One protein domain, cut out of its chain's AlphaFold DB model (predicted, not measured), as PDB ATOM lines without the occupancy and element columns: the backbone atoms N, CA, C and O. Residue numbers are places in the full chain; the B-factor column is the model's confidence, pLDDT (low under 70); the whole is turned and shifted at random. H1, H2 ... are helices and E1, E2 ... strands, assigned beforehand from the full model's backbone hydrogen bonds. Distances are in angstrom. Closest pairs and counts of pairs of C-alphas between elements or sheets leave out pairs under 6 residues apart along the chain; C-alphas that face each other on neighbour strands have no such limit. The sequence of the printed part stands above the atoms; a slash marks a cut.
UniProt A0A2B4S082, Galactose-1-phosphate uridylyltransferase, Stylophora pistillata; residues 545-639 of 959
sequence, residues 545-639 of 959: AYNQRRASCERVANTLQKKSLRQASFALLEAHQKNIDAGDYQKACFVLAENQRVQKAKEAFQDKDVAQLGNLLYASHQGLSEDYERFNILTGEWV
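This is residues 545 to 639 of the 959 residues of the protein "Galactose-1-phosphate uridylyltransferase" of Stylophora pistillata (UniProt A0A2B4S082). What is the shape of this domain? It is a long helical hairpin, H3 and H4 side by side, with two helices packed on the first part of H3, H1 crosswise to it and the short H2 alongside it, and with a small two-stranded hairpin, E1 and E2, beyond the last residues of H4 as an arm whose residues 632 to 637 stick out. What are its parts and size? The printed part has 95 residues, with four named helices and then two named strands in the order H1 H2 H3 H4 E1 E2; the class is mostly helix, and the sheet, in the order E1 - E2, is antiparallel. The whole is loose, with a radius of gyration of the C-alphas of 15.4 A, and its C-alphas span 42 by 41 by 27 A.

How do the two strands pair? E1, residues 629 to 632, and E2, residues 637 to 639, form an antiparallel hairpin, their directions at 142 degrees. N 632 and O 637 are 2.8 A apart and N 630 and O 639 are 2.9 A apart, both within hydrogen-bond range. What does the longest helix touch? H3, residues 582 to 607, is the hub and touches three helices. It touches H4, residues 610 to 626, in a helical hairpin at a shallow tilt of 11 degrees, opposite ways; their closest C-alphas, those of Ala 601 and Leu 613, are 5.6 A apart. How do the other two helices meet H3? With residues 585 to 592 alone H3 touches H2, residues 570 to 575, in another helical hairpin, at a shallow tilt of 19 degrees, opposite ways; the closest C-alphas, Phe 570 and Leu 592, are 7.1 A apart. H1, residues 545 to 559, touches H3 with residues 552 to 556 alone, about perpendicular at 86 degrees; the closest C-alphas, Ser 552 and Asp 584, are 5.3 A apart. What stays apart, and are the helices' backbones complete? H1 and H2 are apart, but only just, at 8.4 A, and H3 is apart from E1 and E2. In H1, H2, H3 and H4 every O i to N i+4 pair is within hydrogen-bond range.

How long are the larger elements? From first to last C-alpha H3 measures 37.1 A, H4 23.4 A and H1 21.3 A. Where are the anchor points? H1 begins at C-alpha 545, (285.029, 290.031, 371.915), H3 ends at C-alpha 607, (286.564, 314.258, 343.309), and E2 ends at C-alpha 639, (264.071, 292.528, 366.168).

How far does it reach? The two C-alphas farthest apart, those of Gln 606 and Thr 635, are 44.5 A apart. Are there cuts or long links? The printed part has no cut, and no link is long. Where is confidence low? The mean pLDDT of the printed part is 82.8, and residues 545 to 546, 577, 582 to 583, 586 and 622 to 629 are under 70.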
ATOM      1  N   ALA A 545     285.992 289.684 372.965       58.53
ATOM      2  CA  ALA A 545     285.029 290.031 371.915       58.53
ATOM      3  C   ALA A 545     285.730 290.467 370.622       58.53
ATOM      4  O   ALA A 545     285.343 290.031 369.538       58.53
ATOM      5  N   TYR A 546     286.790 291.270 370.748       68.50
ATOM      6  CA  TYR A 546     287.619 291.691 369.619       68.50
ATOM      7  C   TYR A 546     288.294 290.477 368.959       68.50
ATOM      8  O   TYR A 546     288.119 290.235 367.765       68.50
ATOM      9  N   ASN A 547     288.963 289.632 369.752       81.44
ATOM     10  CA  ASN A 547     289.647 288.438 369.244       81.44
ATOM     11  C   ASN A 547     288.674 287.443 368.597       81.44
ATOM     12  O   ASN A 547     289.006 286.812 367.597       81.44
ATOM     13  N   GLN A 548     287.452 287.311 369.126       76.06
ATOM     14  CA  GLN A 548     286.418 286.470 368.519       76.06
ATOM     15  C   GLN A 548     285.988 286.966 367.133       76.06
ATOM     16  O   GLN A 548     285.714 286.133 366.268       76.06
ATOM     17  N   ARG A 549     285.928 288.289 366.909       75.50
ATOM     18  CA  ARG A 549     285.618 288.873 365.589       75.50
ATOM     19  C   ARG A 549     286.733 288.603 364.587       75.50
ATOM     20  O   ARG A 549     286.447 288.143 363.485       75.50
ATOM     21  N   ARG A 550     287.990 288.795 364.986       86.94
ATOM     22  CA  ARG A 550     289.134 288.448 364.138       86.94
ATOM     23  C   ARG A 550     289.161 286.959 363.799       86.94
ATOM     24  O   ARG A 550     289.179 286.612 362.626       86.94
ATOM     25  N   ALA A 551     289.037 286.085 364.799       87.19
ATOM     26  CA  ALA A 551     289.014 284.637 364.587       87.19
ATOM     27  C   ALA A 551     287.852 284.189 363.682       87.19
ATOM     28  O   ALA A 551     287.977 283.212 362.951       87.19
ATOM     29  N   SER A 552     286.711 284.883 363.739       82.69
ATOM     30  CA  SER A 552     285.574 284.680 362.834       82.69
ATOM     31  C   SER A 552     285.961 284.956 361.388       82.69
ATOM     32  O   SER A 552     285.802 284.085 360.538       82.69
ATOM     33  N   CYS A 553     286.576 286.105 361.125       89.19
ATOM     34  CA  CYS A 553     287.017 286.456 359.781       89.19
ATOM     35  C   CYS A 553     288.160 285.556 359.276       89.19
ATOM     36  O   CYS A 553     288.168 285.173 358.107       89.19
ATOM     37  N   GLU A 554     289.090 285.159 360.152       91.75
ATOM     38  CA  GLU A 554     290.176 284.222 359.831       91.75
ATOM     39  C   GLU A 554     289.643 282.830 359.468       91.75
ATOM     40  O   GLU A 554     290.124 282.226 358.510       91.75
ATOM     41  N   ARG A 555     288.616 282.325 360.170       91.56
ATOM     42  CA  ARG A 555     287.942 281.073 359.783       91.56
ATOM     43  C   ARG A 555     287.367 281.168 358.378       91.56
ATOM     44  O   ARG A 555     287.603 280.259 357.590       91.56
ATOM     45  N   VAL A 556     286.674 282.262 358.052       90.00
ATOM     46  CA  VAL A 556     286.145 282.455 356.695       90.00
ATOM     47  C   VAL A 556     287.273 282.504 355.676       90.00
ATOM     48  O   VAL A 556     287.234 281.759 354.704       90.00
ATOM     49  N   ALA A 557     288.301 283.321 355.902       93.00
ATOM     50  CA  ALA A 557     289.436 283.420 354.990       93.00
ATOM     51  C   ALA A 557     290.096 282.051 354.744       93.00
ATOM     52  O   ALA A 557     290.344 281.699 353.592       93.00
ATOM     53  N   ASN A 558     290.283 281.245 355.795       93.25
ATOM     54  CA  ASN A 558     290.809 279.883 355.690       93.25
ATOM     55  C   ASN A 558     289.886 278.959 354.883       93.25
ATOM     56  O   ASN A 558     290.373 278.233 354.018       93.25
ATOM     57  N   THR A 559     288.568 279.014 355.104       91.25
ATOM     58  CA  THR A 559     287.583 278.268 354.297       91.25
ATOM     59  C   THR A 559     287.647 278.667 352.820       91.25
ATOM     60  O   THR A 559     287.527 277.811 351.949       91.25
ATOM     61  N   LEU A 560     287.903 279.947 352.531       91.69
ATOM     62  CA  LEU A 560     288.091 280.472 351.173       91.69
ATOM     63  C   LEU A 560     289.508 280.251 350.612       91.69
ATOM     64  O   LEU A 560     289.798 280.697 349.500       91.69
ATOM     65  N   GLN A 561     290.403 279.608 351.372       93.06
ATOM     66  CA  GLN A 561     291.820 279.419 351.038       93.06
ATOM     67  C   GLN A 561     292.545 280.738 350.713       93.06
ATOM     68  O   GLN A 561     293.388 280.819 349.816       93.06
ATOM     69  N   LYS A 562     292.201 281.802 351.441       93.19
ATOM     70  CA  LYS A 562     292.826 283.124 351.356       93.19
ATOM     71  C   LYS A 562     293.583 283.437 352.637       93.19
ATOM     72  O   LYS A 562     293.208 283.003 353.720       93.19
ATOM     73  N   LYS A 563     294.624 284.264 352.516       89.44
ATOM     74  CA  LYS A 563     295.378 284.764 353.676       89.44
ATOM     75  C   LYS A 563     294.506 285.653 354.570       89.44
ATOM     76  O   LYS A 563     294.668 285.658 355.783       89.44
ATOM     77  N   SER A 564     293.610 286.429 353.962       92.50
ATOM     78  CA  SER A 564     292.624 287.251 354.658       92.50
ATOM     79  C   SER A 564     291.457 287.609 353.740       92.50
ATOM     80  O   SER A 564     291.516 287.402 352.522       92.50
ATOM     81  N   LEU A 565     290.405 288.189 354.318       91.50
ATOM     82  CA  LEU A 565     289.208 288.599 353.581       91.50
ATOM     83  C   LEU A 565     289.451 289.712 352.553       91.50
ATOM     84  O   LEU A 565     288.689 289.818 351.601       91.50
ATOM     85  N   ARG A 566     290.543 290.478 352.664       91.25
ATOM     86  CA  ARG A 566     290.983 291.427 351.622       91.25
ATOM     87  C   ARG A 566     291.142 290.766 350.244       91.25
ATOM     88  O   ARG A 566     290.908 291.400 349.224       91.25
ATOM     89  N   GLN A 567     291.556 289.497 350.203       89.50
ATOM     90  CA  GLN A 567     291.792 288.749 348.959       89.50
ATOM     91  C   GLN A 567     290.560 287.962 348.479       89.50
ATOM     92  O   GLN A 567     290.647 287.219 347.496       89.50
ATOM     93  N   ALA A 568     289.441 288.059 349.198       89.75
ATOM     94  CA  ALA A 568     288.196 287.393 348.851       89.75
ATOM     95  C   ALA A 568     287.298 288.319 348.016       89.75
ATOM     96  O   ALA A 568     287.339 289.540 348.142       89.75
ATOM     97  N   SER A 569     286.478 287.720 347.153       89.69
ATOM     98  CA  SER A 569     285.424 288.406 346.403       89.69
ATOM     99  C   SER A 569     284.054 287.922 346.868       89.69
ATOM    100  O   SER A 569     283.947 286.818 347.404       89.69
ATOM    101  N   PHE A 570     283.005 288.710 346.614       78.75
ATOM    102  CA  PHE A 570     281.629 288.296 346.904       78.75
ATOM    103  C   PHE A 570     281.281 286.975 346.214       78.75
ATOM    104  O   PHE A 570     280.860 286.044 346.884       78.75
ATOM    105  N   ALA A 571     281.615 286.830 344.929       83.06
ATOM    106  CA  ALA A 571     281.398 285.583 344.192       83.06
ATOM    107  C   ALA A 571     282.103 284.363 344.826       83.06
ATOM    108  O   ALA A 571     281.562 283.259 344.826       83.06
ATOM    109  N   LEU A 572     283.312 284.539 345.378       86.94
ATOM    110  CA  LEU A 572     284.031 283.451 346.048       86.94
ATOM    111  C   LEU A 572     283.410 283.117 347.411       86.94
ATOM    112  O   LEU A 572     283.340 281.942 347.776       86.94
ATOM    113  N   LEU A 573     282.982 284.145 348.147       81.94
ATOM    114  CA  LEU A 573     282.315 284.019 349.437       81.94
ATOM    115  C   LEU A 573     280.961 283.303 349.286       81.94
ATOM    116  O   LEU A 573     280.725 282.319 349.984       81.94
ATOM    117  N   GLU A 574     280.140 283.717 348.318       73.06
ATOM    118  CA  GLU A 574     278.859 283.091 347.950       73.06
ATOM    119  C   GLU A 574     279.042 281.619 347.555       73.06
ATOM    120  O   GLU A 574     278.337 280.743 348.053       73.06
ATOM    121  N   ALA A 575     280.061 281.306 346.745       80.38
ATOM    122  CA  ALA A 575     280.350 279.929 346.333       80.38
ATOM    123  C   ALA A 575     280.664 278.979 347.510       80.38
ATOM    124  O   ALA A 575     280.478 277.768 347.390       80.38
ATOM    125  N   HIS A 576     281.125 279.508 348.648       84.88
ATOM    126  CA  HIS A 576     281.467 278.733 349.848       84.88
ATOM    127  C   HIS A 576     280.500 278.969 351.010       84.88
ATOM    128  O   HIS A 576     280.749 278.467 352.107       84.88
ATOM    129  N   GLN A 577     279.392 279.682 350.786       66.25
ATOM    130  CA  GLN A 577     278.439 280.070 351.824       66.25
ATOM    131  C   GLN A 577     277.981 278.881 352.678       66.25
ATOM    132  O   GLN A 577     277.974 278.963 353.902       66.25
ATOM    133  N   LYS A 578     277.703 277.733 352.045       74.25
ATOM    134  CA  LYS A 578     277.276 276.493 352.724       74.25
ATOM    135  C   LYS A 578     278.300 275.947 353.731       74.25
ATOM    136  O   LYS A 578     277.927 275.235 354.661       74.25
ATOM    137  N   ASN A 579     279.579 276.281 353.559       77.56
ATOM    138  CA  ASN A 579     280.690 275.817 354.396       77.56
ATOM    139  C   ASN A 579     281.080 276.829 355.487       77.56
ATOM    140  O   ASN A 579     282.046 276.603 356.219       77.56
ATOM    141  N   ILE A 580     280.367 277.952 355.594       74.19
ATOM    142  CA  ILE A 580     280.672 279.049 356.512       74.19
ATOM    143  C   ILE A 580     279.494 279.220 357.480       74.19
ATOM    144  O   ILE A 580     278.333 279.142 357.093       74.19
ATOM    145  N   ASP A 581     279.775 279.425 358.770       73.81
ATOM    146  CA  ASP A 581     278.725 279.762 359.739       73.81
ATOM    147  C   ASP A 581     278.059 281.093 359.364       73.81
ATOM    148  O   ASP A 581     278.754 282.040 359.011       73.81
ATOM    149  N   ALA A 582     276.736 281.202 359.477       58.25
ATOM    150  CA  ALA A 582     276.007 282.397 359.049       58.25
ATOM    151  C   ALA A 582     276.506 283.686 359.724       58.25
ATOM    152  O   ALA A 582     276.616 284.728 359.076       58.25
ATOM    153  N   GLY A 583     276.881 283.617 361.006       60.62
ATOM    154  CA  GLY A 583     277.457 284.763 361.699       60.62
ATOM    155  C   GLY A 583     278.847 285.123 361.173       60.62
ATOM    156  O   GLY A 583     279.210 286.298 361.162       60.62
ATOM    157  N   ASP A 584     279.649 284.140 360.767       79.88
ATOM    158  CA  ASP A 584     280.963 284.348 360.149       79.88
ATOM    159  C   ASP A 584     280.821 284.883 358.706       79.88
ATOM    160  O   ASP A 584     281.508 285.838 358.343       79.88
ATOM    161  N   TYR A 585     279.872 284.349 357.929       75.38
ATOM    162  CA  TYR A 585     279.539 284.787 356.569       75.38
ATOM    163  C   TYR A 585     279.124 286.257 356.542       75.38
ATOM    164  O   TYR A 585     279.677 287.041 355.776       75.38
ATOM    165  N   GLN A 586     278.228 286.661 357.444       69.19
ATOM    166  CA  GLN A 586     277.767 288.043 357.537       69.19
ATOM    167  C   GLN A 586     278.911 289.022 357.839       69.19
ATOM    168  O   GLN A 586     279.027 290.061 357.190       69.19
ATOM    169  N   LYS A 587     279.811 288.671 358.768       80.06
ATOM    170  CA  LYS A 587     281.001 289.494 359.046       80.06
ATOM    171  C   LYS A 587     281.918 289.580 357.829       80.06
ATOM    172  O   LYS A 587     282.485 290.640 357.579       80.06
ATOM    173  N   ALA A 588     282.046 288.498 357.062       85.06
ATOM    174  CA  ALA A 588     282.812 288.525 355.829       85.06
ATOM    175  C   ALA A 588     282.168 289.417 354.758       85.06
ATOM    176  O   ALA A 588     282.878 290.216 354.152       85.06
ATOM    177  N   CYS A 589     280.843 289.367 354.589       78.69
ATOM    178  CA  CYS A 589     280.109 290.276 353.705       78.69
ATOM    179  C   CYS A 589     280.338 291.743 354.080       78.69
ATOM    180  O   CYS A 589     280.664 292.543 353.204       78.69
ATOM    181  N   PHE A 590     280.246 292.080 355.373       84.56
ATOM    182  CA  PHE A 590     280.540 293.432 355.846       84.56
ATOM    183  C   PHE A 590     281.974 293.842 355.498       84.56
ATOM    184  O   PHE A 590     282.165 294.886 354.889       84.56
ATOM    185  N   VAL A 591     282.983 293.016 355.805       89.38
ATOM    186  CA  VAL A 591     284.399 293.335 355.520       89.38
ATOM    187  C   VAL A 591     284.653 293.526 354.018       89.38
ATOM    188  O   VAL A 591     285.389 294.434 353.630       89.38
ATOM    189  N   LEU A 592     284.053 292.700 353.157       89.12
ATOM    190  CA  LEU A 592     284.175 292.835 351.702       89.12
ATOM    191  C   LEU A 592     283.495 294.116 351.196       89.12
ATOM    192  O   LEU A 592     284.084 294.836 350.386       89.12
ATOM    193  N   ALA A 593     282.295 294.424 351.694       84.25
ATOM    194  CA  ALA A 593     281.580 295.658 351.369       84.25
ATOM    195  C   ALA A 593     282.341 296.894 351.863       84.25
ATOM    196  O   ALA A 593     282.454 297.883 351.142       84.25
ATOM    197  N   GLU A 594     282.905 296.828 353.066       91.56
ATOM    198  CA  GLU A 594     283.634 297.926 353.692       91.56
ATOM    199  C   GLU A 594     284.934 298.227 352.944       91.56
ATOM    200  O   GLU A 594     285.212 299.387 352.654       91.56
ATOM    201  N   ASN A 595     285.669 297.201 352.498       91.44
ATOM    202  CA  ASN A 595     286.826 297.389 351.616       91.44
ATOM    203  C   ASN A 595     286.457 298.133 350.322       91.44
ATOM    204  O   ASN A 595     287.202 299.006 349.878       91.44
ATOM    205  N   GLN A 596     285.305 297.817 349.718       90.06
ATOM    206  CA  GLN A 596     284.817 298.545 348.543       90.06
ATOM    207  C   GLN A 596     284.388 299.976 348.894       90.06
ATOM    208  O   GLN A 596     284.677 300.896 348.131       90.06
ATOM    209  N   ARG A 597     283.728 300.186 350.042       92.56
ATOM    210  CA  ARG A 597     283.326 301.520 350.514       92.56
ATOM    211  C   ARG A 597     284.527 302.420 350.768       92.56
ATOM    212  O   ARG A 597     284.477 303.575 350.370       92.56
ATOM    213  N   VAL A 598     285.615 301.900 351.332       92.00
ATOM    214  CA  VAL A 598     286.858 302.658 351.545       92.00
ATOM    215  C   VAL A 598     287.476 303.102 350.215       92.00
ATOM    216  O   VAL A 598     287.884 304.254 350.083       92.00
ATOM    217  N   GLN A 599     287.487 302.233 349.198       92.31
ATOM    218  CA  GLN A 599     287.957 302.611 347.856       92.31
ATOM    219  C   GLN A 599     287.059 303.671 347.201       92.31
ATOM    220  O   GLN A 599     287.568 304.631 346.629       92.31
ATOM    221  N   LYS A 600     285.734 303.565 347.357       92.56
ATOM    222  CA  LYS A 600     284.796 304.604 346.898       92.56
ATOM    223  C   LYS A 600     284.936 305.911 347.681       92.56
ATOM    224  O   LYS A 600     284.780 306.982 347.113       92.56
ATOM    225  N   ALA A 601     285.239 305.842 348.978       89.81
ATOM    226  CA  ALA A 601     285.463 307.024 349.804       89.81
ATOM    227  C   ALA A 601     286.731 307.756 349.362       89.81
ATOM    228  O   ALA A 601     286.736 308.978 349.294       89.81
ATOM    229  N   LYS A 602     287.778 307.015 348.984       90.81
ATOM    230  CA  LYS A 602     288.961 307.569 348.318       90.81
ATOM    231  C   LYS A 602     288.589 308.304 347.025       90.81
ATOM    232  O   LYS A 602     289.049 309.425 346.847       90.81
ATOM    233  N   GLU A 603     287.787 307.704 346.146       91.44
ATOM    234  CA  GLU A 603     287.323 308.365 344.911       91.44
ATOM    235  C   GLU A 603     286.552 309.655 345.233       91.44
ATOM    236  O   GLU A 603     286.905 310.719 344.735       91.44
ATOM    237  N   ALA A 604     285.609 309.604 346.180       89.56
ATOM    238  CA  ALA A 604     284.865 310.781 346.634       89.56
ATOM    239  C   ALA A 604     285.778 311.887 347.205       89.56
ATOM    240  O   ALA A 604     285.565 313.064 346.929       89.56
ATOM    241  N   PHE A 605     286.832 311.526 347.948       84.38
ATOM    242  CA  PHE A 605     287.851 312.471 348.424       84.38
ATOM    243  C   PHE A 605     288.660 313.099 347.280       84.38
ATOM    244  O   PHE A 605     289.035 314.266 347.366       84.38
ATOM    245  N   GLN A 606     288.956 312.344 346.217       86.00
ATOM    246  CA  GLN A 606     289.673 312.857 345.043       86.00
ATOM    247  C   GLN A 606     288.811 313.819 344.226       86.00
ATOM    248  O   GLN A 606     289.314 314.842 343.761       86.00
ATOM    249  N   ASP A 607     287.528 313.500 344.103       88.44
ATOM    250  CA  ASP A 607     286.564 314.258 343.309       88.44
ATOM    251  C   ASP A 607     285.910 315.407 344.101       88.44
ATOM    252  O   ASP A 607     285.125 316.168 343.539       88.44
ATOM    253  N   LYS A 608     286.251 315.554 345.393       87.12
ATOM    254  CA  LYS A 608     285.638 316.491 346.356       87.12
ATOM    255  C   LYS A 608     284.117 316.334 346.494       87.12
ATOM    256  O   LYS A 608     283.401 317.281 346.814       87.12
ATOM    257  N   ASP A 609     283.608 315.123 346.295       89.38
ATOM    258  CA  ASP A 609     282.185 314.815 346.430       89.38
ATOM    259  C   ASP A 609     281.830 314.530 347.900       89.38
ATOM    260  O   ASP A 609     281.745 313.383 348.356       89.38
ATOM    261  N   VAL A 610     281.634 315.606 348.669       86.19
ATOM    262  CA  VAL A 610     281.303 315.531 350.103       86.19
ATOM    263  C   VAL A 610     279.968 314.814 350.347       86.19
ATOM    264  O   VAL A 610     279.816 314.117 351.353       86.19
ATOM    265  N   ALA A 611     279.006 314.922 349.424       86.50
ATOM    266  CA  ALA A 611     277.708 314.260 349.550       86.50
ATOM    267  C   ALA A 611     277.845 312.738 349.420       86.50
ATOM    268  O   ALA A 611     277.330 311.989 350.257       86.50
ATOM    269  N   GLN A 612     278.588 312.272 348.414       90.12
ATOM    270  CA  GLN A 612     278.877 310.853 348.244       90.12
ATOM    271  C   GLN A 612     279.713 310.307 349.405       90.12
ATOM    272  O   GLN A 612     279.435 309.207 349.888       90.12
ATOM    273  N   LEU A 613     280.687 311.077 349.896       87.31
ATOM    274  CA  LEU A 613     281.452 310.720 351.089       87.31
ATOM    275  C   LEU A 613     280.533 310.548 352.308       87.31
ATOM    276  O   LEU A 613     280.598 309.515 352.974       87.31
ATOM    277  N   GLY A 614     279.621 311.492 352.555       85.81
ATOM    278  CA  GLY A 614     278.616 311.393 353.618       85.81
ATOM    279  C   GLY A 614     277.726 310.152 353.485       85.81
ATOM    280  O   GLY A 614     277.530 309.427 354.461       85.81
ATOM    281  N   ASN A 615     277.249 309.841 352.276       85.69
ATOM    282  CA  ASN A 615     276.451 308.638 352.013       85.69
ATOM    283  C   ASN A 615     277.221 307.345 352.321       85.69
ATOM    284  O   ASN A 615     276.662 306.408 352.894       85.69
ATOM    285  N   LEU A 616     278.510 307.286 351.972       89.94
ATOM    286  CA  LEU A 616     279.371 306.136 352.264       89.94
ATOM    287  C   LEU A 616     279.605 305.961 353.770       89.94
ATOM    288  O   LEU A 616     279.602 304.826 354.250       89.94
ATOM    289  N   LEU A 617     279.748 307.060 354.514       84.31
ATOM    290  CA  LEU A 617     279.852 307.038 355.975       84.31
ATOM    291  C   LEU A 617     278.567 306.543 356.633       84.31
ATOM    292  O   LEU A 617     278.625 305.670 357.499       84.31
ATOM    293  N   TYR A 618     277.407 307.041 356.199       80.50
ATOM    294  CA  TYR A 618     276.123 306.532 356.680       80.50
ATOM    295  C   TYR A 618     275.960 305.045 356.375       80.50
ATOM    296  O   TYR A 618     275.577 304.299 357.267       80.50
ATOM    297  N   ALA A 619     276.330 304.589 355.176       76.50
ATOM    298  CA  ALA A 619     276.264 303.172 354.816       76.50
ATOM    299  C   ALA A 619     277.218 302.291 355.646       76.50
ATOM    300  O   ALA A 619     276.870 301.156 355.975       76.50
ATOM    301  N   SER A 620     278.408 302.791 355.996       81.69
ATOM    302  CA  SER A 620     279.329 302.100 356.909       81.69
ATOM    303  C   SER A 620     278.731 301.992 358.318       81.69
ATOM    304  O   SER A 620     278.628 300.890 358.858       81.69
ATOM    305  N   HIS A 621     278.222 303.097 358.878       73.62
ATOM    306  CA  HIS A 621     277.552 303.104 360.186       73.62
ATOM    307  C   HIS A 621     276.293 302.232 360.219       73.62
ATOM    308  O   HIS A 621     276.059 301.529 361.201       73.62
ATOM    309  N   GLN A 622     275.508 302.245 359.144       68.38
ATOM    310  CA  GLN A 622     274.341 301.391 358.978       68.38
ATOM    311  C   GLN A 622     274.757 299.921 358.953       68.38
ATOM    312  O   GLN A 622     274.202 299.145 359.710       68.38
ATOM    313  N   GLY A 623     275.795 299.531 358.206       65.75
ATOM    314  CA  GLY A 623     276.323 298.160 358.270       65.75
ATOM    315  C   GLY A 623     276.828 297.780 359.669       65.75
ATOM    316  O   GLY A 623     276.582 296.683 360.153       65.75
ATOM    317  N   LEU A 624     277.464 298.710 360.389       67.00
ATOM    318  CA  LEU A 624     277.910 298.480 361.770       67.00
ATOM    319  C   LEU A 624     276.750 298.344 362.779       67.00
ATOM    320  O   LEU A 624     276.947 297.729 363.830       67.00
ATOM    321  N   SER A 625     275.572 298.905 362.477       56.62
ATOM    322  CA  SER A 625     274.397 298.963 363.360       56.62
ATOM    323  C   SER A 625     273.304 297.952 362.989       56.62
ATOM    324  O   SER A 625     272.850 297.188 363.836       56.62
ATOM    325  N   GLU A 626     272.886 297.941 361.727       50.09
ATOM    326  CA  GLU A 626     271.723 297.233 361.182       50.09
ATOM    327  C   GLU A 626     272.029 295.837 360.648       50.09
ATOM    328  O   GLU A 626     271.115 295.020 360.589       50.09
ATOM    329  N   ASP A 627     273.297 295.468 360.417       54.22
ATOM    330  CA  ASP A 627     273.646 294.043 360.269       54.22
ATOM    331  C   ASP A 627     273.308 293.242 361.562       54.22
ATOM    332  O   ASP A 627     273.500 292.028 361.640       54.22
ATOM    333  N   TYR A 628     272.755 293.893 362.589       59.41
ATOM    334  CA  TYR A 628     272.271 293.301 363.829       59.41
ATOM    335  C   TYR A 628     270.774 293.529 364.099       59.41
ATOM    336  O   TYR A 628     270.308 293.093 365.148       59.41
ATOM    337  N   GLU A 629     269.995 294.139 363.200       62.84
ATOM    338  CA  GLU A 629     268.537 294.289 363.346       62.84
ATOM    339  C   GLU A 629     267.796 293.635 362.175       62.84
ATOM    340  O   GLU A 629     268.259 293.627 361.036       62.84
ATOM    341  N   ARG A 630     266.638 293.027 362.446       79.00
ATOM    342  CA  ARG A 630     265.828 292.356 361.422       79.00
ATOM    343  C   ARG A 630     264.389 292.819 361.487       79.00
ATOM    344  O   ARG A 630     263.775 292.792 362.549       79.00
ATOM    345  N   PHE A 631     263.846 293.212 360.343       85.38
ATOM    346  CA  PHE A 631     262.459 293.637 360.241       85.38
ATOM    347  C   PHE A 631     261.524 292.433 360.095       85.38
ATOM    348  O   PHE A 631     261.697 291.596 359.206       85.38
ATOM    349  N   ASN A 632     260.516 292.355 360.958       95.44
ATOM    350  CA  ASN A 632     259.419 291.408 360.856       95.44
ATOM    351  C   ASN A 632     258.375 291.949 359.880       95.44
ATOM    352  O   ASN A 632     257.506 292.742 360.247       95.44
ATOM    353  N   ILE A 633     258.441 291.477 358.637       94.62
ATOM    354  CA  ILE A 633     257.528 291.889 357.562       94.62
ATOM    355  C   ILE A 633     256.063 291.520 357.835       94.62
ATOM    356  O   ILE A 633     255.174 292.102 357.224       94.62
ATOM    357  N   LEU A 634     255.787 290.581 358.746       95.19
ATOM    358  CA  LEU A 634     254.424 290.206 359.113       95.19
ATOM    359  C   LEU A 634     253.823 291.134 360.168       95.19
ATOM    360  O   LEU A 634     252.622 291.373 360.131       95.19
ATOM    361  N   THR A 635     254.606 291.653 361.114       94.75
ATOM    362  CA  THR A 635     254.065 292.497 362.198       94.75
ATOM    363  C   THR A 635     254.387 293.980 362.039       94.75
ATOM    364  O   THR A 635     253.688 294.823 362.604       94.75
ATOM    365  N   GLY A 636     255.385 294.321 361.223       90.06
ATOM    366  CA  GLY A 636     255.896 295.680 361.063       90.06
ATOM    367  C   GLY A 636     256.843 296.120 362.183       90.06
ATOM    368  O   GLY A 636     256.991 297.318 362.415       90.06
ATOM    369  N   GLU A 637     257.439 295.172 362.908       90.94
ATOM    370  CA  GLU A 637     258.283 295.420 364.083       90.94
ATOM    371  C   GLU A 637     259.738 295.009 363.818       90.94
ATOM    372  O   GLU A 637     260.006 294.088 363.052       90.94
ATOM    373  N   TRP A 638     260.689 295.671 364.473       83.81
ATOM    374  CA  TRP A 638     262.111 295.327 364.399       83.81
ATOM    375  C   TRP A 638     262.519 294.366 365.522       83.81
ATOM    376  O   TRP A 638     261.981 294.423 366.630       83.81
ATOM    377  N   VAL A 639     263.491 293.501 365.234       83.94
ATOM    378  CA  VAL A 639     264.071 292.528 366.168       83.94
ATOM    379  C   VAL A 639     265.576 292.738 366.259       83.94
ATOM    380  O   VAL A 639     266.288 292.623 365.261       83.94
TER     381      VAL A 639